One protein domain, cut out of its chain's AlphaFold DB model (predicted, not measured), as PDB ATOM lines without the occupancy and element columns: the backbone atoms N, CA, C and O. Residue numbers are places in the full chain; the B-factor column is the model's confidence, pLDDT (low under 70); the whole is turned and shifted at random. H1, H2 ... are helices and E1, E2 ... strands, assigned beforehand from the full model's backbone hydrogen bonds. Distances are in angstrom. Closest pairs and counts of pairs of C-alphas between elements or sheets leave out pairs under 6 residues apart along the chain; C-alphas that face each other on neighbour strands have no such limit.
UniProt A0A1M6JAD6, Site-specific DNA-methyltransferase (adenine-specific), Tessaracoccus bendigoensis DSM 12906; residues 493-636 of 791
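AT A GLANCE: This is residues 493 to 636 of the 791 residues of the protein "Site-specific DNA-methyltransferase (adenine-specific)" of Tessaracoccus bendigoensis DSM 12906 (UniProt A0A1M6JAD6). Two small antiparallel sheets lie among short helices: the strand pair E1 and E2 is in the middle, and the three-stranded sheet E4, E3, E5 makes one end, with H3 over it. H4, H5, H6 and H7 are gathered at the opposite end, while H1 packs on the E1 and E2 pair and turns a corner into H2. The printed part has 144 residues with eight named helices and five named strands, in the order H1 H2 E1 H3 E2 H4 H5 H6 H7 H8 E3 E4 E5, and the class is mixed, helices and strands. It is compact, with a radius of gyration of the C-alphas of 15.2 A, and rounded, spanning 40 by 37 by 27 A.

IN THESE COORDINATES: Start at C-alpha 493, at (7.742, -21.307, -27.619), and go through residues 493 to 506, which hold no named element. Find C-alpha 507 at (13.732, -21.019, -53.206); from there H1 runs through residues 507 to 516, 14.4 A long. H2 follows in residues 518 to 522, then E1 in 524 to 528, 12.9 A long, and H3 in 530 to 535. E2 takes residues 543 to 546, 10.5 A, and H4 takes 553 to 556. Look next for C-alpha 560 at (16.426, -38.914, -52.667), where H5 begins; it ends at residue 569, 14.2 A away. H6 is residues 571 to 574, H7 is 580 to 584, and H8 is 594 to 600, 10.2 A long. E3, residues 605 to 610, is the longest strand at 16.1 A; E4 is 619 to 622, and E5 runs from 631 to C-alpha 634 at (2.936, -17.557, -29.528).

HOW THE PARTS SIT: Begin with the sheet E4, E3, E5, only just strongly twisted, with C-alphas up to 4.2 A off its best plane. Its inner strand E3 forms a hairpin with E4, where N 608 and O 619 are 2.8 A apart, within hydrogen-bond range. On the other side of E3 is E5, also antiparallel, with N 632 and O 609 at 2.8 A. Residues 493 to 494 pair antiparallel with residues 632 to 633 of E5. H3 is on this sheet at a height over the sheet of 8.5 A; it lies over E3 and runs across the strands, at 87 degrees to E3 on the local plane. H8 only grazes the sheet, with its residues 596 to 600. E1 and E5 are only just apart, their closest C-alphas 8.2 A from each other, yet residues 527 to 528 of E1 pair parallel with residues 626 to 627. E1 and E2 are antiparallel neighbours, with N 545 and O 525 at 2.8 A. From E2, look to H1: their closest C-alphas, of Pro 507 and Arg 543, are 5.7 A apart. H1 and H2 only just touch, with 3 pairs of C-alphas within 8 A, and only at the corner, closest at Ile 514 and Asn 520, 5.2 A. H1 and H5 are close but not clearly touching, the C-alphas of Trp 513 and Leu 561 being 7.0 A apart, at a steep tilt of 44 degrees, opposite ways. H4 is close to H5 but not clearly touching it, with the C-alphas of Ala 556 and Trp 563 6.7 A apart. H5 and H6 meet only through their link, and H6 and H7 only just touch, with 3 pairs of C-alphas within 8 A, closest at Arg 574 and Arg 583, 5.4 A. Every O i to N i+4 pair is within hydrogen-bond range in H1, H3, H5, H7 and H8; H2 has 0 of 1, beside 2 of 2 O i to N i+3 pairs, and H4 and H6 are too short for such a pair.

THE WHOLE: The two C-alphas farthest apart, those of Asp 554 and Lys 614, are 44.2 A from each other. The printed part has no cut, and no link between named elements is long. The mean pLDDT of the printed part is 95.2, and no printed residue is under 70.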
ATOM      1  N   PHE A 493       6.683 -20.349 -27.319       97.81
ATOM      2  CA  PHE A 493       7.742 -21.307 -27.619       97.81
ATOM      3  C   PHE A 493       8.887 -20.659 -28.385       97.81
ATOM      4  O   PHE A 493       8.695 -19.768 -29.206       97.81
ATOM      5  N   GLN A 494      10.100 -21.164 -28.182       97.19
ATOM      6  CA  GLN A 494      11.201 -20.893 -29.101       97.19
ATOM      7  C   GLN A 494      11.061 -21.769 -30.356       97.19
ATOM      8  O   GLN A 494      10.726 -22.950 -30.241       97.19
ATOM      9  N   GLY A 495      11.385 -21.218 -31.530       97.19
ATOM     10  CA  GLY A 495      11.431 -21.965 -32.789       97.19
ATOM     11  C   GLY A 495      12.478 -23.092 -32.835       97.19
ATOM     12  O   GLY A 495      13.189 -23.389 -31.861       97.19
ATOM     13  N   CYS A 496      12.539 -23.764 -33.984       96.94
ATOM     14  CA  CYS A 496      13.360 -24.957 -34.200       96.94
ATOM     15  C   CYS A 496      14.850 -24.612 -34.316       96.94
ATOM     16  O   CYS A 496      15.209 -23.634 -34.963       96.94
ATOM     17  N   ILE A 497      15.725 -25.450 -33.747       95.94
ATOM     18  CA  ILE A 497      17.181 -25.329 -33.926       95.94
ATOM     19  C   ILE A 497      17.605 -26.290 -35.035       95.94
ATOM     20  O   ILE A 497      17.761 -27.484 -34.783       95.94
ATOM     21  N   VAL A 498      17.819 -25.776 -36.248       94.38
ATOM     22  CA  VAL A 498      18.194 -26.589 -37.422       94.38
ATOM     23  C   VAL A 498      19.565 -27.251 -37.242       94.38
ATOM     24  O   VAL A 498      19.701 -28.455 -37.441       94.38
ATOM     25  N   LEU A 499      20.555 -26.481 -36.772       89.50
ATOM     26  CA  LEU A 499      21.934 -26.918 -36.512       89.50
ATOM     27  C   LEU A 499      22.630 -27.529 -37.751       89.50
ATOM     28  O   LEU A 499      22.869 -28.738 -37.814       89.50
ATOM     29  N   GLY A 500      22.958 -26.675 -38.723       88.81
ATOM     30  CA  GLY A 500      23.735 -27.014 -39.923       88.81
ATOM     31  C   GLY A 500      23.200 -26.297 -41.164       88.81
ATOM     32  O   GLY A 500      21.999 -26.322 -41.419       88.81
ATOM     33  N   MET A 501      24.072 -25.662 -41.952       91.56
ATOM     34  CA  MET A 501      23.645 -24.926 -43.157       91.56
ATOM     35  C   MET A 501      23.243 -25.841 -44.318       91.56
ATOM     36  O   MET A 501      22.517 -25.405 -45.203       91.56
ATOM     37  N   GLY A 502      23.649 -27.115 -44.296       94.44
ATOM     38  CA  GLY A 502      23.277 -28.098 -45.317       94.44
ATOM     39  C   GLY A 502      21.770 -28.351 -45.445       94.44
ATOM     40  O   GLY A 502      21.317 -28.781 -46.501       94.44
ATOM     41  N   PHE A 503      20.991 -28.029 -44.406       97.06
ATOM     42  CA  PHE A 503      19.527 -28.101 -44.417       97.06
ATOM     43  C   PHE A 503      18.849 -26.968 -45.188       97.06
ATOM     44  O   PHE A 503      17.672 -27.090 -45.510       97.06
ATOM     45  N   VAL A 504      19.546 -25.853 -45.415       96.62
ATOM     46  CA  VAL A 504      18.972 -24.638 -45.995       96.62
ATOM     47  C   VAL A 504      19.170 -24.647 -47.509       96.62
ATOM     48  O   VAL A 504      20.242 -25.013 -48.001       96.62
ATOM     49  N   LEU A 505      18.126 -24.235 -48.223       96.06
ATOM     50  CA  LEU A 505      18.048 -24.201 -49.680       96.06
ATOM     51  C   LEU A 505      17.583 -22.825 -50.149       96.06
ATOM     52  O   LEU A 505      16.813 -22.142 -49.456       96.06
ATOM     53  N   ASP A 506      17.995 -22.464 -51.356       95.06
ATOM     54  CA  ASP A 506      17.414 -21.325 -52.052       95.06
ATOM     55  C   ASP A 506      16.024 -21.695 -52.614       95.06
ATOM     56  O   ASP A 506      15.772 -22.864 -52.931       95.06
ATOM     57  N   PRO A 507      15.094 -20.731 -52.758       94.38
ATOM     58  CA  PRO A 507      13.732 -21.019 -53.206       94.38
ATOM     59  C   PRO A 507      13.665 -21.713 -54.570       94.38
ATOM     60  O   PRO A 507      12.863 -22.624 -54.747       94.38
ATOM     61  N   GLU A 508      14.517 -21.320 -55.519       95.56
ATOM     62  CA  GLU A 508      14.560 -21.921 -56.860       95.56
ATOM     63  C   GLU A 508      14.968 -23.400 -56.811       95.56
ATOM     64  O   GLU A 508      14.373 -24.232 -57.496       95.56
ATOM     65  N   GLU A 509      15.932 -23.741 -55.953       96.06
ATOM     66  CA  GLU A 509      16.390 -25.117 -55.747       96.06
ATOM     67  C   GLU A 509      15.279 -25.971 -55.123       96.06
ATOM     68  O   GLU A 509      14.955 -27.040 -55.642       96.06
ATOM     69  N   ALA A 510      14.622 -25.467 -54.073       96.12
ATOM     70  CA  ALA A 510      13.510 -26.165 -53.435       96.12
ATOM     71  C   ALA A 510      12.344 -26.411 -54.410       96.12
ATOM     72  O   ALA A 510      11.807 -27.517 -54.459       96.12
ATOM     73  N   GLN A 511      11.978 -25.416 -55.226       96.50
ATOM     74  CA  GLN A 511      10.927 -25.573 -56.239       96.50
ATOM     75  C   GLN A 511      11.328 -26.557 -57.344       96.50
ATOM     76  O   GLN A 511      10.501 -27.363 -57.769       96.50
ATOM     77  N   SER A 512      12.594 -26.546 -57.771       97.62
ATOM     78  CA  SER A 512      13.128 -27.521 -58.727       97.62
ATOM     79  C   SER A 512      12.996 -28.955 -58.201       97.62
ATOM     80  O   SER A 512      12.481 -29.828 -58.898       97.62
ATOM     81  N   TRP A 513      13.356 -29.196 -56.936       97.88
ATOM     82  CA  TRP A 513      13.268 -30.527 -56.322       97.88
ATOM     83  C   TRP A 513      11.829 -31.013 -56.143       97.88
ATOM     84  O   TRP A 513      11.572 -32.210 -56.264       97.88
ATOM     85  N   ILE A 514      10.889 -30.107 -55.861       97.06
ATOM     86  CA  ILE A 514       9.452 -30.423 -55.823       97.06
ATOM     87  C   ILE A 514       8.936 -30.753 -57.231       97.06
ATOM     88  O   ILE A 514       8.101 -31.640 -57.387       97.06
ATOM     89  N   GLY A 515       9.440 -30.063 -58.257       96.38
ATOM     90  CA  GLY A 515       9.127 -30.359 -59.655       96.38
ATOM     91  C   GLY A 515       9.626 -31.736 -60.108       96.38
ATOM     92  O   GLY A 515       8.950 -32.390 -60.899       96.38
ATOM     93  N   GLU A 516      10.776 -32.184 -59.595       96.31
ATOM     94  CA  GLU A 516      11.347 -33.504 -59.892       96.31
ATOM     95  C   GLU A 516      10.627 -34.649 -59.159       96.31
ATOM     96  O   GLU A 516      10.275 -35.652 -59.779       96.31
ATOM     97  N   ASP A 517      10.361 -34.492 -57.858       96.69
ATOM     98  CA  ASP A 517       9.525 -35.411 -57.077       96.69
ATOM     99  C   ASP A 517       8.546 -34.610 -56.200       96.69
ATOM    100  O   ASP A 517       8.959 -34.040 -55.182       96.69
ATOM    101  N   PRO A 518       7.237 -34.610 -56.526       96.62
ATOM    102  CA  PRO A 518       6.224 -33.889 -55.759       96.62
ATOM    103  C   PRO A 518       6.172 -34.255 -54.272       96.62
ATOM    104  O   PRO A 518       5.741 -33.437 -53.460       96.62
ATOM    105  N   ARG A 519       6.639 -35.451 -53.878       96.56
ATOM    106  CA  ARG A 519       6.705 -35.860 -52.464       96.56
ATOM    107  C   ARG A 519       7.681 -35.007 -51.662       96.56
ATOM    108  O   ARG A 519       7.490 -34.858 -50.460       96.56
ATOM    109  N   ASN A 520       8.689 -34.398 -52.293       97.12
ATOM    110  CA  ASN A 520       9.630 -33.514 -51.603       97.12
ATOM    111  C   ASN A 520       8.928 -32.325 -50.926       97.12
ATOM    112  O   ASN A 520       9.426 -31.831 -49.918       97.12
ATOM    113  N   ALA A 521       7.741 -31.918 -51.392       96.25
ATOM    114  CA  ALA A 521       6.931 -30.893 -50.729       96.25
ATOM    115  C   ALA A 521       6.503 -31.276 -49.294       96.25
ATOM    116  O   ALA A 521       6.154 -30.404 -48.510       96.25
ATOM    117  N   GLU A 522       6.553 -32.560 -48.917       96.44
ATOM    118  CA  GLU A 522       6.274 -33.016 -47.547       96.44
ATOM    119  C   GLU A 522       7.430 -32.781 -46.559       96.44
ATOM    120  O   GLU A 522       7.245 -32.958 -45.350       96.44
ATOM    121  N   VAL A 523       8.632 -32.483 -47.063       96.94
ATOM    122  CA  VAL A 523       9.860 -32.305 -46.266       96.94
ATOM    123  C   VAL A 523      10.592 -31.004 -46.590       96.94
ATOM    124  O   VAL A 523      11.628 -30.729 -45.996       96.94
ATOM    125  N   LEU A 524      10.072 -30.197 -47.512       97.69
ATOM    126  CA  LEU A 524      10.610 -28.895 -47.883       97.69
ATOM    127  C   LEU A 524       9.626 -27.815 -47.456       97.69
ATOM    128  O   LEU A 524       8.483 -27.799 -47.904       97.69
ATOM    129  N   PHE A 525      10.088 -26.896 -46.613       96.94
ATOM    130  CA  PHE A 525       9.252 -25.828 -46.072       96.94
ATOM    131  C   PHE A 525       9.935 -24.468 -46.204       96.94
ATOM    132  O   PHE A 525      11.163 -24.394 -46.098       96.94
ATOM    133  N   PRO A 526       9.169 -23.375 -46.364       96.75
ATOM    134  CA  PRO A 526       9.702 -22.031 -46.191       96.75
ATOM    135  C   PRO A 526      10.350 -21.877 -44.808       96.75
ATOM    136  O   PRO A 526       9.858 -22.428 -43.819       96.75
ATOM    137  N   TYR A 527      11.458 -21.139 -44.733       96.50
ATOM    138  CA  TYR A 527      12.246 -20.985 -43.510       96.50
ATOM    139  C   TYR A 527      12.369 -19.518 -43.110       96.50
ATOM    140  O   TYR A 527      13.000 -18.720 -43.808       96.50
ATOM    141  N   LEU A 528      11.771 -19.177 -41.967       95.62
ATOM    142  CA  LEU A 528      11.722 -17.818 -41.439       95.62
ATOM    143  C   LEU A 528      12.684 -17.665 -40.264       95.62
ATOM    144  O   LEU A 528      12.612 -18.422 -39.293       95.62
ATOM    145  N   ASN A 529      13.547 -16.651 -40.312       93.81
ATOM    146  CA  ASN A 529      14.385 -16.277 -39.177       93.81
ATOM    147  C   ASN A 529      14.031 -14.885 -38.613       93.81
ATOM    148  O   ASN A 529      13.192 -14.158 -39.145       93.81
ATOM    149  N   GLY A 530      14.675 -14.510 -37.504       92.06
ATOM    150  CA  GLY A 530      14.410 -13.230 -36.840       92.06
ATOM    151  C   GLY A 530      14.822 -11.988 -37.645       92.06
ATOM    152  O   GLY A 530      14.284 -10.909 -37.401       92.06
ATOM    153  N   GLU A 531      15.755 -12.114 -38.593       92.50
ATOM    154  CA  GLU A 531      16.145 -11.019 -39.487       92.50
ATOM    155  C   GLU A 531      15.102 -10.812 -40.585       92.50
ATOM    156  O   GLU A 531      14.671  -9.682 -40.801       92.50
ATOM    157  N   ASP A 532      14.631 -11.896 -41.204       93.31
ATOM    158  CA  ASP A 532      13.569 -11.876 -42.209       93.31
ATOM    159  C   ASP A 532      12.302 -11.227 -41.634       93.31
ATOM    160  O   ASP A 532      11.754 -10.297 -42.224       93.31
ATOM    161  N   LEU A 533      11.913 -11.642 -40.420       94.75
ATOM    162  CA  LEU A 533      10.755 -11.116 -39.692       94.75
ATOM    163  C   LEU A 533      10.827  -9.594 -39.472       94.75
ATOM    164  O   LEU A 533       9.811  -8.903 -39.548       94.75
ATOM    165  N   ASN A 534      12.016  -9.071 -39.169       95.06
ATOM    166  CA  ASN A 534      12.200  -7.681 -38.750       95.06
ATOM    167  C   ASN A 534      12.580  -6.727 -39.886       95.06
ATOM    168  O   ASN A 534      12.310  -5.526 -39.791       95.06
ATOM    169  N   SER A 535      13.263  -7.222 -40.914       93.69
ATOM    170  CA  SER A 535      13.875  -6.387 -41.950       93.69
ATOM    171  C   SER A 535      13.066  -6.353 -43.241       93.69
ATOM    172  O   SER A 535      13.143  -5.353 -43.955       93.69
ATOM    173  N   ARG A 536      12.282  -7.398 -43.540       93.88
ATOM    174  CA  ARG A 536      11.490  -7.473 -44.773       93.88
ATOM    175  C   ARG A 536      10.099  -6.853 -44.572       93.88
ATOM    176  O   ARG A 536       9.438  -7.191 -43.591       93.88
ATOM    177  N   PRO A 537       9.628  -5.978 -45.476       93.44
ATOM    178  CA  PRO A 537       8.312  -5.340 -45.348       93.44
ATOM    179  C   PRO A 537       7.132  -6.305 -45.477       93.44
ATOM    180  O   PRO A 537       6.103  -6.127 -44.837       93.44
ATOM    181  N   ASP A 538       7.284  -7.341 -46.294       91.19
ATOM    182  CA  ASP A 538       6.287  -8.393 -46.499       91.19
ATOM    183  C   ASP A 538       6.476  -9.580 -45.545       91.19
ATOM    184  O   ASP A 538       5.660 -10.498 -45.527       91.19
ATOM    185  N   GLN A 539       7.566  -9.562 -44.769       90.06
ATOM    186  CA  GLN A 539       7.988 -10.641 -43.878       90.06
ATOM    187  C   GLN A 539       8.104 -11.996 -44.595       90.06
ATOM    188  O   GLN A 539       7.906 -13.046 -43.982       90.06
ATOM    189  N   SER A 540       8.413 -11.982 -45.898       88.56
ATOM    190  CA  SER A 540       8.549 -13.208 -46.685       88.56
ATOM    191  C   SER A 540       9.822 -13.974 -46.340       88.56
ATOM    192  O   SER A 540      10.814 -13.419 -45.869       88.56
ATOM    193  N   THR A 541       9.809 -15.275 -46.603       88.44
ATOM    194  CA  THR A 541      10.929 -16.183 -46.355       88.44
ATOM    195  C   THR A 541      11.820 -16.273 -47.595       88.44
ATOM    196  O   THR A 541      11.417 -16.897 -48.581       88.44
ATOM    197  N   PRO A 542      13.046 -15.721 -47.588       89.12
ATOM    198  CA  PRO A 542      13.935 -15.807 -48.746       89.12
ATOM    199  C   PRO A 542      14.583 -17.192 -48.902       89.12
ATOM    200  O   PRO A 542      15.387 -17.384 -49.804       89.12
ATOM    201  N   ARG A 543      14.293 -18.135 -47.997       94.06
ATOM    202  CA  ARG A 543      14.958 -19.435 -47.877       94.06
ATOM    203  C   ARG A 543      13.951 -20.545 -47.625       94.06
ATOM    204  O   ARG A 543      12.865 -20.301 -47.097       94.06
ATOM    205  N   TRP A 544      14.363 -21.761 -47.950       97.31
ATOM    206  CA  TRP A 544      13.667 -23.003 -47.631       97.31
ATOM    207  C   TRP A 544      14.545 -23.889 -46.749       97.31
ATOM    208  O   TRP A 544      15.757 -23.684 -46.645       97.31
ATOM    209  N   VAL A 545      13.933 -24.866 -46.085       97.88
ATOM    210  CA  VAL A 545      14.626 -25.821 -45.224       97.88
ATOM    211  C   VAL A 545      14.099 -27.236 -45.429       97.88
ATOM    212  O   VAL A 545      12.902 -27.444 -45.627       97.88
ATOM    213  N   ILE A 546      15.011 -28.202 -45.350       98.44
ATOM    214  CA  ILE A 546      14.706 -29.631 -45.296       98.44
ATOM    215  C   ILE A 546      14.310 -29.989 -43.860       98.44
ATOM    216  O   ILE A 546      15.132 -29.899 -42.955       98.44
ATOM    217  N   ASP A 547      13.075 -30.424 -43.638       97.69
ATOM    218  CA  ASP A 547      12.564 -30.822 -42.328       97.69
ATOM    219  C   ASP A 547      12.002 -32.246 -42.365       97.69
ATOM    220  O   ASP A 547      10.843 -32.493 -42.702       97.69
ATOM    221  N   PHE A 548      12.828 -33.205 -41.950       97.19
ATOM    222  CA  PHE A 548      12.385 -34.582 -41.735       97.19
ATOM    223  C   PHE A 548      11.643 -34.780 -40.403       97.19
ATOM    224  O   PHE A 548      11.118 -35.867 -40.155       97.19
ATOM    225  N   ASN A 549      11.579 -33.767 -39.533       94.19
ATOM    226  CA  ASN A 549      10.976 -33.822 -38.204       94.19
ATOM    227  C   ASN A 549      11.384 -35.096 -37.425       94.19
ATOM    228  O   ASN A 549      12.563 -35.293 -37.127       94.19
ATOM    229  N   ASN A 550      10.429 -35.975 -37.098       91.75
ATOM    230  CA  ASN A 550      10.659 -37.229 -36.370       91.75
ATOM    231  C   ASN A 550      10.767 -38.461 -37.281       91.75
ATOM    232  O   ASN A 550      10.745 -39.583 -36.773       91.75
ATOM    233  N   ARG A 551      10.840 -38.286 -38.607       95.25
ATOM    234  CA  ARG A 551      10.869 -39.413 -39.543       95.25
ATOM    235  C   ARG A 551      12.109 -40.291 -39.274       95.25
ATOM    236  O   ARG A 551      13.215 -39.748 -39.114       95.25
ATOM    237  N   PRO A 552      11.931 -41.622 -39.194       96.00
ATOM    238  CA  PRO A 552      13.044 -42.553 -39.055       96.00
ATOM    239  C   PRO A 552      13.884 -42.581 -40.340       96.00
ATOM    240  O   PRO A 552      13.450 -42.112 -41.392       96.00
ATOM    241  N   GLU A 553      15.114 -43.081 -40.232       96.25
ATOM    242  CA  GLU A 553      16.119 -43.058 -41.304       96.25
ATOM    243  C   GLU A 553      15.656 -43.766 -42.585       96.25
ATOM    244  O   GLU A 553      15.837 -43.259 -43.692       96.25
ATOM    245  N   ASP A 554      15.001 -44.915 -42.433       96.44
ATOM    246  CA  ASP A 554      14.457 -45.724 -43.525       96.44
ATOM    247  C   ASP A 554      13.388 -44.977 -44.332       96.44
ATOM    248  O   ASP A 554      13.296 -45.163 -45.540       96.44
ATOM    249  N   ILE A 555      12.625 -44.087 -43.691       96.88
ATOM    250  CA  ILE A 555      11.643 -43.228 -44.361       96.88
ATOM    251  C   ILE A 555      12.300 -41.962 -44.918       96.88
ATOM    252  O   ILE A 555      12.036 -41.590 -46.061       96.88
ATOM    253  N   ALA A 556      13.162 -41.295 -44.145       96.19
ATOM    254  CA  ALA A 556      13.833 -40.062 -44.568       96.19
ATOM    255  C   ALA A 556      14.713 -40.277 -45.813       96.19
ATOM    256  O   ALA A 556      14.713 -39.447 -46.719       96.19
ATOM    257  N   SER A 557      15.381 -41.430 -45.905       96.50
ATOM    258  CA  SER A 557      16.227 -41.801 -47.046       96.50
ATOM    259  C   SER A 557      15.471 -42.040 -48.356       96.50
ATOM    260  O   SER A 557      16.089 -42.061 -49.419       96.50
ATOM    261  N   THR A 558      14.138 -42.156 -48.320       97.06
ATOM    262  CA  THR A 558      13.321 -42.289 -49.540       97.06
ATOM    263  C   THR A 558      13.153 -40.978 -50.314       97.06
ATOM    264  O   THR A 558      12.803 -41.014 -51.496       97.06
ATOM    265  N   TYR A 559      13.434 -39.830 -49.683       97.56
ATOM    266  CA  TYR A 559      13.436 -38.508 -50.316       97.56
ATOM    267  C   TYR A 559      14.825 -38.237 -50.902       97.56
ATOM    268  O   TYR A 559      15.662 -37.597 -50.267       97.56
ATOM    269  N   ALA A 560      15.082 -38.776 -52.098       96.06
ATOM    270  CA  ALA A 560      16.426 -38.914 -52.667       96.06
ATOM    271  C   ALA A 560      17.258 -37.615 -52.656       96.06
ATOM    272  O   ALA A 560      18.360 -37.613 -52.111       96.06
ATOM    273  N   LEU A 561      16.723 -36.513 -53.200       97.38
ATOM    274  CA  LEU A 561      17.438 -35.233 -53.290       97.38
ATOM    275  C   LEU A 561      17.671 -34.581 -51.910       97.38
ATOM    276  O   LEU A 561      18.836 -34.328 -51.577       97.38
ATOM    277  N   PRO A 562      16.642 -34.374 -51.050       97.69
ATOM    278  CA  PRO A 562      16.871 -33.881 -49.692       97.69
ATOM    279  C   PRO A 562      17.825 -34.755 -48.869       97.69
ATOM    280  O   PRO A 562      18.690 -34.235 -48.163       97.69
ATOM    281  N   TRP A 563      17.708 -36.082 -48.968       97.81
ATOM    282  CA  TRP A 563      18.575 -37.014 -48.251       97.81
ATOM    283  C   TRP A 563      20.029 -36.907 -48.705       97.81
ATOM    284  O   TRP A 563      20.923 -36.763 -47.869       97.81
ATOM    285  N   GLN A 564      20.268 -36.927 -50.020       97.38
ATOM    286  CA  GLN A 564      21.605 -36.801 -50.593       97.38
ATOM    287  C   GLN A 564      22.274 -35.499 -50.144       97.38
ATOM    288  O   GLN A 564      23.416 -35.527 -49.681       97.38
ATOM    289  N   ARG A 565      21.543 -34.375 -50.175       96.81
ATOM    290  CA  ARG A 565      22.040 -33.079 -49.696       96.81
ATOM    291  C   ARG A 565      22.542 -33.157 -48.261       96.81
ATOM    292  O   ARG A 565      23.668 -32.734 -47.986       96.81
ATOM    293  N   LEU A 566      21.733 -33.679 -47.339       97.50
ATOM    294  CA  LEU A 566      22.144 -33.777 -45.939       97.50
ATOM    295  C   LEU A 566      23.294 -34.780 -45.758       97.50
ATOM    296  O   LEU A 566      24.194 -34.539 -44.954       97.50
ATOM    297  N   HIS A 567      23.294 -35.892 -46.496       96.94
ATOM    298  CA  HIS A 567      24.343 -36.908 -46.416       96.94
ATOM    299  C   HIS A 567      25.710 -36.356 -46.854       96.94
ATOM    300  O   HIS A 567      26.734 -36.666 -46.252       96.94
ATOM    301  N   GLU A 568      25.741 -35.506 -47.877       96.31
ATOM    302  CA  GLU A 568      26.976 -34.895 -48.377       96.31
ATOM    303  C   GLU A 568      27.453 -33.720 -47.512       96.31
ATOM    304  O   GLU A 568      28.657 -33.524 -47.350       96.31
ATOM    305  N   THR A 569      26.527 -32.942 -46.940       95.75
ATOM    306  CA  THR A 569      26.862 -31.656 -46.298       95.75
ATOM    307  C   THR A 569      26.775 -31.663 -44.772       95.75
ATOM    308  O   THR A 569      27.578 -31.002 -44.120       95.75
ATOM    309  N   VAL A 570      25.845 -32.414 -44.178       95.94
ATOM    310  CA  VAL A 570      25.558 -32.396 -42.732       95.94
ATOM    311  C   VAL A 570      26.180 -33.585 -42.007       95.94
ATOM    312  O   VAL A 570      26.757 -33.409 -40.932       95.94
ATOM    313  N   LEU A 571      26.100 -34.794 -42.570       95.44
ATOM    314  CA  LEU A 571      26.661 -35.999 -41.945       95.44
ATOM    315  C   LEU A 571      28.166 -35.858 -41.622       95.44
ATOM    316  O   LEU A 571      28.536 -36.141 -40.476       95.44
ATOM    317  N   PRO A 572      29.045 -35.377 -42.533       94.31
ATOM    318  CA  PRO A 572      30.474 -35.246 -42.233       94.31
ATOM    319  C   PRO A 572      30.765 -34.256 -41.099       94.31
ATOM    320  O   PRO A 572      31.681 -34.478 -40.302       94.31
ATOM    321  N   GLU A 573      29.980 -33.177 -41.013       93.06
ATOM    322  CA  GLU A 573      30.073 -32.175 -39.949       93.06
ATOM    323  C   GLU A 573      29.630 -32.777 -38.609       93.06
ATOM    324  O   GLU A 573      30.362 -32.739 -37.614       93.06
ATOM    325  N   ARG A 574      28.444 -33.395 -38.583       93.69
ATOM    326  CA  ARG A 574      27.838 -33.904 -37.353       93.69
ATOM    327  C   ARG A 574      28.531 -35.136 -36.802       93.69
ATOM    328  O   ARG A 574      28.575 -35.261 -35.582       93.69
ATOM    329  N   ALA A 575      29.144 -35.981 -37.632       91.94
ATOM    330  CA  ALA A 575      29.906 -37.152 -37.186       91.94
ATOM    331  C   ALA A 575      31.018 -36.807 -36.173       91.94
ATOM    332  O   ALA A 575      31.369 -37.632 -35.330       91.94
ATOM    333  N   ARG A 576      31.541 -35.574 -36.216       91.62
ATOM    334  CA  ARG A 576      32.582 -35.066 -35.305       91.62
ATOM    335  C   ARG A 576      32.024 -34.368 -34.059       91.62
ATOM    336  O   ARG A 576      32.795 -33.912 -33.221       91.62
ATOM    337  N   ASN A 577      30.704 -34.250 -33.925       90.06
ATOM    338  CA  ASN A 577      30.074 -33.547 -32.811       90.06
ATOM    339  C   ASN A 577      30.157 -34.371 -31.519       90.06
ATOM    340  O   ASN A 577      29.934 -35.579 -31.534       90.06
ATOM    341  N   ASN A 578      30.402 -33.727 -30.377       89.56
ATOM    342  CA  ASN A 578      30.522 -34.405 -29.083       89.56
ATOM    343  C   ASN A 578      29.197 -35.019 -28.588       89.56
ATOM    344  O   ASN A 578      29.214 -36.037 -27.888       89.56
ATOM    345  N   ARG A 579      28.035 -34.470 -28.971       88.88
ATOM    346  CA  ARG A 579      26.722 -34.983 -28.540       88.88
ATOM    347  C   ARG A 579      26.278 -36.173 -29.400       88.88
ATOM    348  O   ARG A 579      26.050 -36.025 -30.595       88.88
ATOM    349  N   LYS A 580      26.076 -37.337 -28.765       93.06
ATOM    350  CA  LYS A 580      25.659 -38.596 -29.423       93.06
ATOM    351  C   LYS A 580      24.393 -38.441 -30.271       93.06
ATOM    352  O   LYS A 580      24.378 -38.880 -31.410       93.06
ATOM    353  N   VAL A 581      23.379 -37.747 -29.751       91.62
ATOM    354  CA  VAL A 581      22.100 -37.545 -30.454       91.62
ATOM    355  C   VAL A 581      22.266 -36.864 -31.820       91.62
ATOM    356  O   VAL A 581      21.583 -37.237 -32.763       91.62
ATOM    357  N   TYR A 582      23.212 -35.930 -31.965       91.56
ATOM    358  CA  TYR A 582      23.454 -35.252 -33.243       91.56
ATOM    359  C   TYR A 582      24.221 -36.120 -34.242       91.56
ATOM    360  O   TYR A 582      24.081 -35.909 -35.441       91.56
ATOM    361  N   ARG A 583      25.015 -37.087 -33.761       93.38
ATOM    362  CA  ARG A 583      25.690 -38.074 -34.614       93.38
ATOM    363  C   ARG A 583      24.710 -39.125 -35.122       93.38
ATOM    364  O   ARG A 583      24.709 -39.424 -36.306       93.38
ATOM    365  N   ASP A 584      23.880 -39.652 -34.225       93.88
ATOM    366  CA  ASP A 584      22.973 -40.759 -34.533       93.88
ATOM    367  C   ASP A 584      21.758 -40.318 -35.354       93.88
ATOM    368  O   ASP A 584      21.290 -41.076 -36.187       93.88
ATOM    369  N   TYR A 585      21.259 -39.097 -35.132       95.25
ATOM    370  CA  TYR A 585      20.107 -38.523 -35.839       95.25
ATOM    371  C   TYR A 585      20.534 -37.302 -36.653       95.25
ATOM    372  O   TYR A 585      19.945 -36.221 -36.581       95.25
ATOM    373  N   TRP A 586      21.625 -37.450 -37.400       95.62
ATOM    374  CA  TRP A 586      22.273 -36.354 -38.114       95.62
ATOM    375  C   TRP A 586      21.366 -35.680 -39.160       95.62
ATOM    376  O   TRP A 586      21.567 -34.503 -39.441       95.62
ATOM    377  N   TRP A 587      20.347 -36.377 -39.675       96.69
ATOM    378  CA  TRP A 587      19.365 -35.851 -40.635       96.69
ATOM    379  C   TRP A 587      18.193 -35.097 -39.986       96.69
ATOM    380  O   TRP A 587      17.364 -34.531 -40.691       96.69
ATOM    381  N   GLN A 588      18.080 -35.097 -38.654       96.62
ATOM    382  CA  GLN A 588      17.025 -34.376 -37.932       96.62
ATOM    383  C   GLN A 588      17.532 -33.017 -37.435       96.62
ATOM    384  O   GLN A 588      18.732 -32.804 -37.273       96.62
ATOM    385  N   PHE A 589      16.639 -32.076 -37.137       96.94
ATOM    386  CA  PHE A 589      17.037 -30.830 -36.474       96.94
ATOM    387  C   PHE A 589      17.642 -31.084 -35.089       96.94
ATOM    388  O   PHE A 589      17.286 -32.047 -34.408       96.94
ATOM    389  N   GLY A 590      18.540 -30.191 -34.665       93.19
ATOM    390  CA  GLY A 590      19.106 -30.211 -33.316       93.19
ATOM    391  C   GLY A 590      18.027 -30.114 -32.232       93.19
ATOM    392  O   GLY A 590      18.072 -30.870 -31.269       93.19
ATOM    393  N   GLU A 591      17.023 -29.250 -32.425       94.19
ATOM    394  CA  GLU A 591      15.807 -29.192 -31.598       94.19
ATOM    395  C   GLU A 591      14.560 -29.032 -32.481       94.19
ATOM    396  O   GLU A 591      14.383 -28.009 -33.145       94.19
ATOM    397  N   LYS A 592      13.674 -30.037 -32.467       93.06
ATOM    398  CA  LYS A 592      12.502 -30.159 -33.367       93.06
ATOM    399  C   LYS A 592      11.232 -29.461 -32.873       93.06
ATOM    400  O   LYS A 592      10.299 -29.273 -33.650       93.06
ATOM    401  N   ARG A 593      11.193 -29.119 -31.579       95.00
ATOM    402  CA  ARG A 593      10.080 -28.432 -30.894       95.00
ATOM    403  C   ARG A 593       8.702 -29.106 -31.086       95.00
ATOM    404  O   ARG A 593       7.787 -28.474 -31.604       95.00
ATOM    405  N   PRO A 594       8.513 -30.364 -30.643       95.88
ATOM    406  CA  PRO A 594       7.237 -31.070 -30.808       95.88
ATOM    407  C   PRO A 594       6.056 -30.360 -30.129       95.88
ATOM    408  O   PRO A 594       4.990 -30.290 -30.725       95.88
ATOM    409  N   ALA A 595       6.258 -29.775 -28.941       96.25
ATOM    410  CA  ALA A 595       5.211 -29.037 -28.228       96.25
ATOM    411  C   ALA A 595       4.726 -27.796 -29.002       96.25
ATOM    412  O   ALA A 595       3.527 -27.584 -29.113       96.25
ATOM    413  N   LEU A 596       5.646 -27.032 -29.611       97.00
ATOM    414  CA  LEU A 596       5.289 -25.909 -30.487       97.00
ATOM    415  C   LEU A 596       4.449 -26.392 -31.670       97.00
ATOM    416  O   LEU A 596       3.400 -25.829 -31.954       97.00
ATOM    417  N   ARG A 597       4.914 -27.436 -32.365       96.00
ATOM    418  CA  ARG A 597       4.231 -27.958 -33.555       96.00
ATOM    419  C   ARG A 597       2.822 -28.440 -33.238       96.00
ATOM    420  O   ARG A 597       1.918 -28.176 -34.017       96.00
ATOM    421  N   ASP A 598       2.648 -29.117 -32.106       96.69
ATOM    422  CA  ASP A 598       1.332 -29.562 -31.656       96.69
ATOM    423  C   ASP A 598       0.417 -28.380 -31.302       96.69
ATOM    424  O   ASP A 598      -0.735 -28.362 -31.725       96.69
ATOM    425  N   ALA A 599       0.950 -27.356 -30.627       97.12
ATOM    426  CA  ALA A 599       0.192 -26.172 -30.224       97.12
ATOM    427  C   ALA A 599      -0.297 -25.309 -31.404       97.12
ATOM    428  O   ALA A 599      -1.292 -24.605 -31.269       97.12
ATOM    429  N   ILE A 600       0.383 -25.347 -32.559       97.31
ATOM    430  CA  ILE A 600       0.042 -24.507 -33.725       97.31
ATOM    431  C   ILE A 600      -0.641 -25.265 -34.869       97.31
ATOM    432  O   ILE A 600      -1.005 -24.638 -35.861       97.31
ATOM    433  N   LYS A 601      -0.797 -26.593 -34.774       95.12
ATOM    434  CA  LYS A 601      -1.224 -27.449 -35.902       95.12
ATOM    435  C   LYS A 601      -2.599 -27.090 -36.475       95.12
ATOM    436  O   LYS A 601      -2.813 -27.251 -37.672       95.12
ATOM    437  N   ASP A 602      -3.499 -26.604 -35.621       95.81
ATOM    438  CA  ASP A 602      -4.880 -26.258 -35.974       95.81
ATOM    439  C   ASP A 602      -5.049 -24.750 -36.249       95.81
ATOM    440  O   ASP A 602      -6.146 -24.286 -36.560       95.81
ATOM    441  N   LEU A 603      -3.964 -23.969 -36.158       96.75
ATOM    442  CA  LEU A 603      -3.959 -22.528 -36.399       96.75
ATOM    443  C   LEU A 603      -3.468 -22.227 -37.816       96.75
ATOM    444  O   LEU A 603      -2.428 -22.719 -38.246       96.75
ATOM    445  N   GLY A 604      -4.169 -21.349 -38.538       96.31
ATOM    446  CA  GLY A 604      -3.686 -20.839 -39.830       96.31
ATOM    447  C   GLY A 604      -2.594 -19.772 -39.684       96.31
ATOM    448  O   GLY A 604      -1.747 -19.612 -40.562       96.31
ATOM    449  N   HIS A 605      -2.611 -19.043 -38.566       96.94
ATOM    450  CA  HIS A 605      -1.665 -17.979 -38.250       96.94
ATOM    451  C   HIS A 605      -1.322 -17.990 -36.765       96.94
ATOM    452  O   HIS A 605      -2.137 -18.369 -35.930       96.94
ATOM    453  N   VAL A 606      -0.132 -17.499 -36.451       97.94
ATOM    454  CA  VAL A 606       0.379 -17.329 -35.089       97.94
ATOM    455  C   VAL A 606       0.983 -15.944 -34.935       97.94
ATOM    456  O   VAL A 606       1.295 -15.277 -35.926       97.94
ATOM    457  N   LEU A 607       1.185 -15.514 -33.693       98.06
ATOM    458  CA  LEU A 607       2.023 -14.356 -33.416       98.06
ATOM    459  C   LEU A 607       3.480 -14.791 -33.278       98.06
ATOM    460  O   LEU A 607       3.791 -15.825 -32.690       98.06
ATOM    461  N   ALA A 608       4.384 -13.977 -33.801       97.69
ATOM    462  CA  ALA A 608       5.815 -14.206 -33.736       97.69
ATOM    463  C   ALA A 608       6.553 -12.919 -33.382       97.69
ATOM    464  O   ALA A 608       6.205 -11.836 -33.849       97.69
ATOM    465  N   ILE A 609       7.606 -13.052 -32.584       97.69
ATOM    466  CA  ILE A 609       8.515 -11.965 -32.227       97.69
ATOM    467  C   ILE A 609       9.957 -12.436 -32.403       97.69
ATOM    468  O   ILE A 609      10.300 -13.585 -32.120       97.69
ATOM    469  N   ALA A 610      10.827 -11.549 -32.877       97.06
ATOM    470  CA  ALA A 610      12.246 -11.857 -32.958       97.06
ATOM    471  C   ALA A 610      12.828 -12.023 -31.548       97.06
ATOM    472  O   ALA A 610      12.671 -11.153 -30.691       97.06
ATOM    473  N   ARG A 611      13.558 -13.117 -31.329       95.06
ATOM    474  CA  ARG A 611      14.159 -13.463 -30.038       95.06
ATOM    475  C   ARG A 611      15.187 -12.434 -29.580       95.06
ATOM    476  O   ARG A 611      15.321 -12.224 -28.385       95.06
ATOM    477  N   VAL A 612      15.928 -11.816 -30.500       92.12
ATOM    478  CA  VAL A 612      16.895 -10.755 -30.187       92.12
ATOM    479  C   VAL A 612      16.587  -9.535 -31.043       92.12
ATOM    480  O   VAL A 612      16.822  -9.551 -32.250       92.12
ATOM    481  N   SER A 613      16.064  -8.467 -30.439       90.69
ATOM    482  CA  SER A 613      15.693  -7.255 -31.177       90.69
ATOM    483  C   SER A 613      15.656  -6.014 -30.286       90.69
ATOM    484  O   SER A 613      15.397  -6.101 -29.089       90.69
ATOM    485  N   LYS A 614      15.899  -4.840 -30.884       86.12
ATOM    486  CA  LYS A 614      15.530  -3.561 -30.256       86.12
ATOM    487  C   LYS A 614      14.038  -3.297 -30.428       86.12
ATOM    488  O   LYS A 614      13.432  -2.708 -29.554       86.12
ATOM    489  N   THR A 615      13.421  -3.756 -31.510       87.88
ATOM    490  CA  THR A 615      12.021  -3.454 -31.820       87.88
ATOM    491  C   THR A 615      11.068  -4.006 -30.759       87.88
ATOM    492  O   THR A 615      10.201  -3.273 -30.305       87.88
ATOM    493  N   VAL A 616      11.268  -5.263 -30.335       92.06
ATOM    494  CA  VAL A 616      10.406  -5.981 -29.368       92.06
ATOM    495  C   VAL A 616       8.919  -5.823 -29.723       92.06
ATOM    496  O   VAL A 616       8.122  -5.356 -28.920       92.06
ATOM    497  N   MET A 617       8.565  -6.155 -30.968       94.75
ATOM    498  CA  MET A 617       7.197  -6.035 -31.481       94.75
ATOM    499  C   MET A 617       6.766  -7.343 -32.143       94.75
ATOM    500  O   MET A 617       7.483  -7.821 -33.030       94.75
ATOM    501  N   PRO A 618       5.625  -7.928 -31.743       96.31
ATOM    502  CA  PRO A 618       5.103  -9.133 -32.363       96.31
ATOM    503  C   PRO A 618       4.384  -8.814 -33.678       96.31
ATOM    504  O   PRO A 618       3.862  -7.715 -33.897       96.31
ATOM    505  N   THR A 619       4.315  -9.805 -34.556       95.94
ATOM    506  CA  THR A 619       3.589  -9.748 -35.828       95.94
ATOM    507  C   THR A 619       2.917 -11.076 -36.139       95.94
ATOM    508  O   THR A 619       3.334 -12.122 -35.641       95.94
ATOM    509  N   ARG A 620       1.873 -11.035 -36.962       95.62
ATOM    510  CA  ARG A 620       1.118 -12.217 -37.362       95.62
ATOM    511  C   ARG A 620       1.727 -12.859 -38.602       95.62
ATOM    512  O   ARG A 620       1.801 -12.226 -39.656       95.62
ATOM    513  N   ILE A 621       2.101 -14.130 -38.484       95.69
ATOM    514  CA  ILE A 621       2.720 -14.921 -39.555       95.69
ATOM    515  C   ILE A 621       1.941 -16.223 -39.798       95.69
ATOM    516  O   ILE A 621       1.296 -16.724 -38.873       95.69
ATOM    517  N   PRO A 622       1.979 -16.792 -41.016       95.75
ATOM    518  CA  PRO A 622       1.347 -18.080 -41.294       95.75
ATOM    519  C   PRO A 622       2.110 -19.240 -40.631       95.75
ATOM    520  O   PRO A 622       3.308 -19.129 -40.352       95.75
ATOM    521  N   THR A 623       1.423 -20.358 -40.381       95.38
ATOM    522  CA  THR A 623       1.974 -21.555 -39.704       95.38
ATOM    523  C   THR A 623       2.610 -22.582 -40.639       95.38
ATOM    524  O   THR A 623       3.305 -23.483 -40.179       95.38
ATOM    525  N   ASN A 624       2.433 -22.443 -41.954       92.12
ATOM    526  CA  ASN A 624       2.921 -23.373 -42.982       92.12
ATOM    527  C   ASN A 624       4.425 -23.230 -43.308       92.12
ATOM    528  O   ASN A 624       4.856 -23.500 -44.428       92.12
ATOM    529  N   GLN A 625       5.220 -22.788 -42.339       94.44
ATOM    530  CA  GLN A 625       6.647 -22.510 -42.473       94.44
ATOM    531  C   GLN A 625       7.387 -22.944 -41.210       94.44
ATOM    532  O   GLN A 625       6.809 -23.027 -40.126       94.44
ATOM    533  N   VAL A 626       8.689 -23.189 -41.330       96.38
ATOM    534  CA  VAL A 626       9.547 -23.484 -40.183       96.38
ATOM    535  C   VAL A 626      10.098 -22.173 -39.628       96.38
ATOM    536  O   VAL A 626      10.819 -21.447 -40.312       96.38
ATOM    537  N   MET A 627       9.792 -21.883 -38.365       96.94
ATOM    538  CA  MET A 627      10.363 -20.746 -37.638       96.94
ATOM    539  C   MET A 627      11.674 -21.149 -36.958       96.94
ATOM    540  O   MET A 627      11.720 -22.142 -36.222       96.94
ATOM    541  N   SER A 628      12.733 -20.368 -37.173       96.56
ATOM    542  CA  SER A 628      14.041 -20.610 -36.558       96.56
ATOM    543  C   SER A 628      14.062 -20.309 -35.062       96.56
ATOM    544  O   SER A 628      13.189 -19.640 -34.505       96.56
ATOM    545  N   GLU A 629      15.123 -20.733 -34.388       95.81
ATOM    546  CA  GLU A 629      15.345 -20.506 -32.964       95.81
ATOM    547  C   GLU A 629      15.561 -19.034 -32.586       95.81
ATOM    548  O   GLU A 629      15.613 -18.705 -31.397       95.81
ATOM    549  N   GLN A 630      15.697 -18.160 -33.590       95.69
ATOM    550  CA  GLN A 630      15.723 -16.705 -33.446       95.69
ATOM    551  C   GLN A 630      14.320 -16.083 -33.444       95.69
ATOM    552  O   GLN A 630      14.201 -14.859 -33.411       95.69
ATOM    553  N   ILE A 631      13.267 -16.900 -33.461       97.44
ATOM    554  CA  ILE A 631      11.872 -16.483 -33.352       97.44
ATOM    555  C   ILE A 631      11.260 -17.119 -32.103       97.44
ATOM    556  O   ILE A 631      11.459 -18.304 -31.817       97.44
ATOM    557  N   VAL A 632      10.508 -16.315 -31.359       98.25
ATOM    558  CA  VAL A 632       9.565 -16.782 -30.344       98.25
ATOM    559  C   VAL A 632       8.175 -16.766 -30.969       98.25
ATOM    560  O   VAL A 632       7.760 -15.754 -31.531       98.25
ATOM    561  N   VAL A 633       7.489 -17.901 -30.900       98.50
ATOM    562  CA  VAL A 633       6.164 -18.134 -31.475       98.50
ATOM    563  C   VAL A 633       5.155 -18.240 -30.341       98.50
ATOM    564  O   VAL A 633       5.344 -19.037 -29.424       98.50
ATOM    565  N   PHE A 634       4.085 -17.458 -30.417       98.44
ATOM    566  CA  PHE A 634       2.936 -17.557 -29.528       98.44
ATOM    567  C   PHE A 634       1.828 -18.318 -30.260       98.44
ATOM    568  O   PHE A 634       1.355 -17.873 -31.310       98.44
ATOM    569  N   ALA A 635       1.424 -19.464 -29.720       97.88
ATOM    570  CA  ALA A 635       0.379 -20.332 -30.253       97.88
ATOM    571  C   ALA A 635      -1.016 -19.729 -30.008       97.88
ATOM    572  O   ALA A 635      -1.798 -20.209 -29.194       97.88
ATOM    573  N   THR A 636      -1.302 -18.616 -30.683       96.44
ATOM    574  CA  THR A 636      -2.581 -17.906 -30.619       96.44
ATOM    575  C   THR A 636      -2.865 -17.182 -31.932       96.44
ATOM    576  O   THR A 636      -1.971 -16.592 -32.549       96.44
TER     577      THR A 636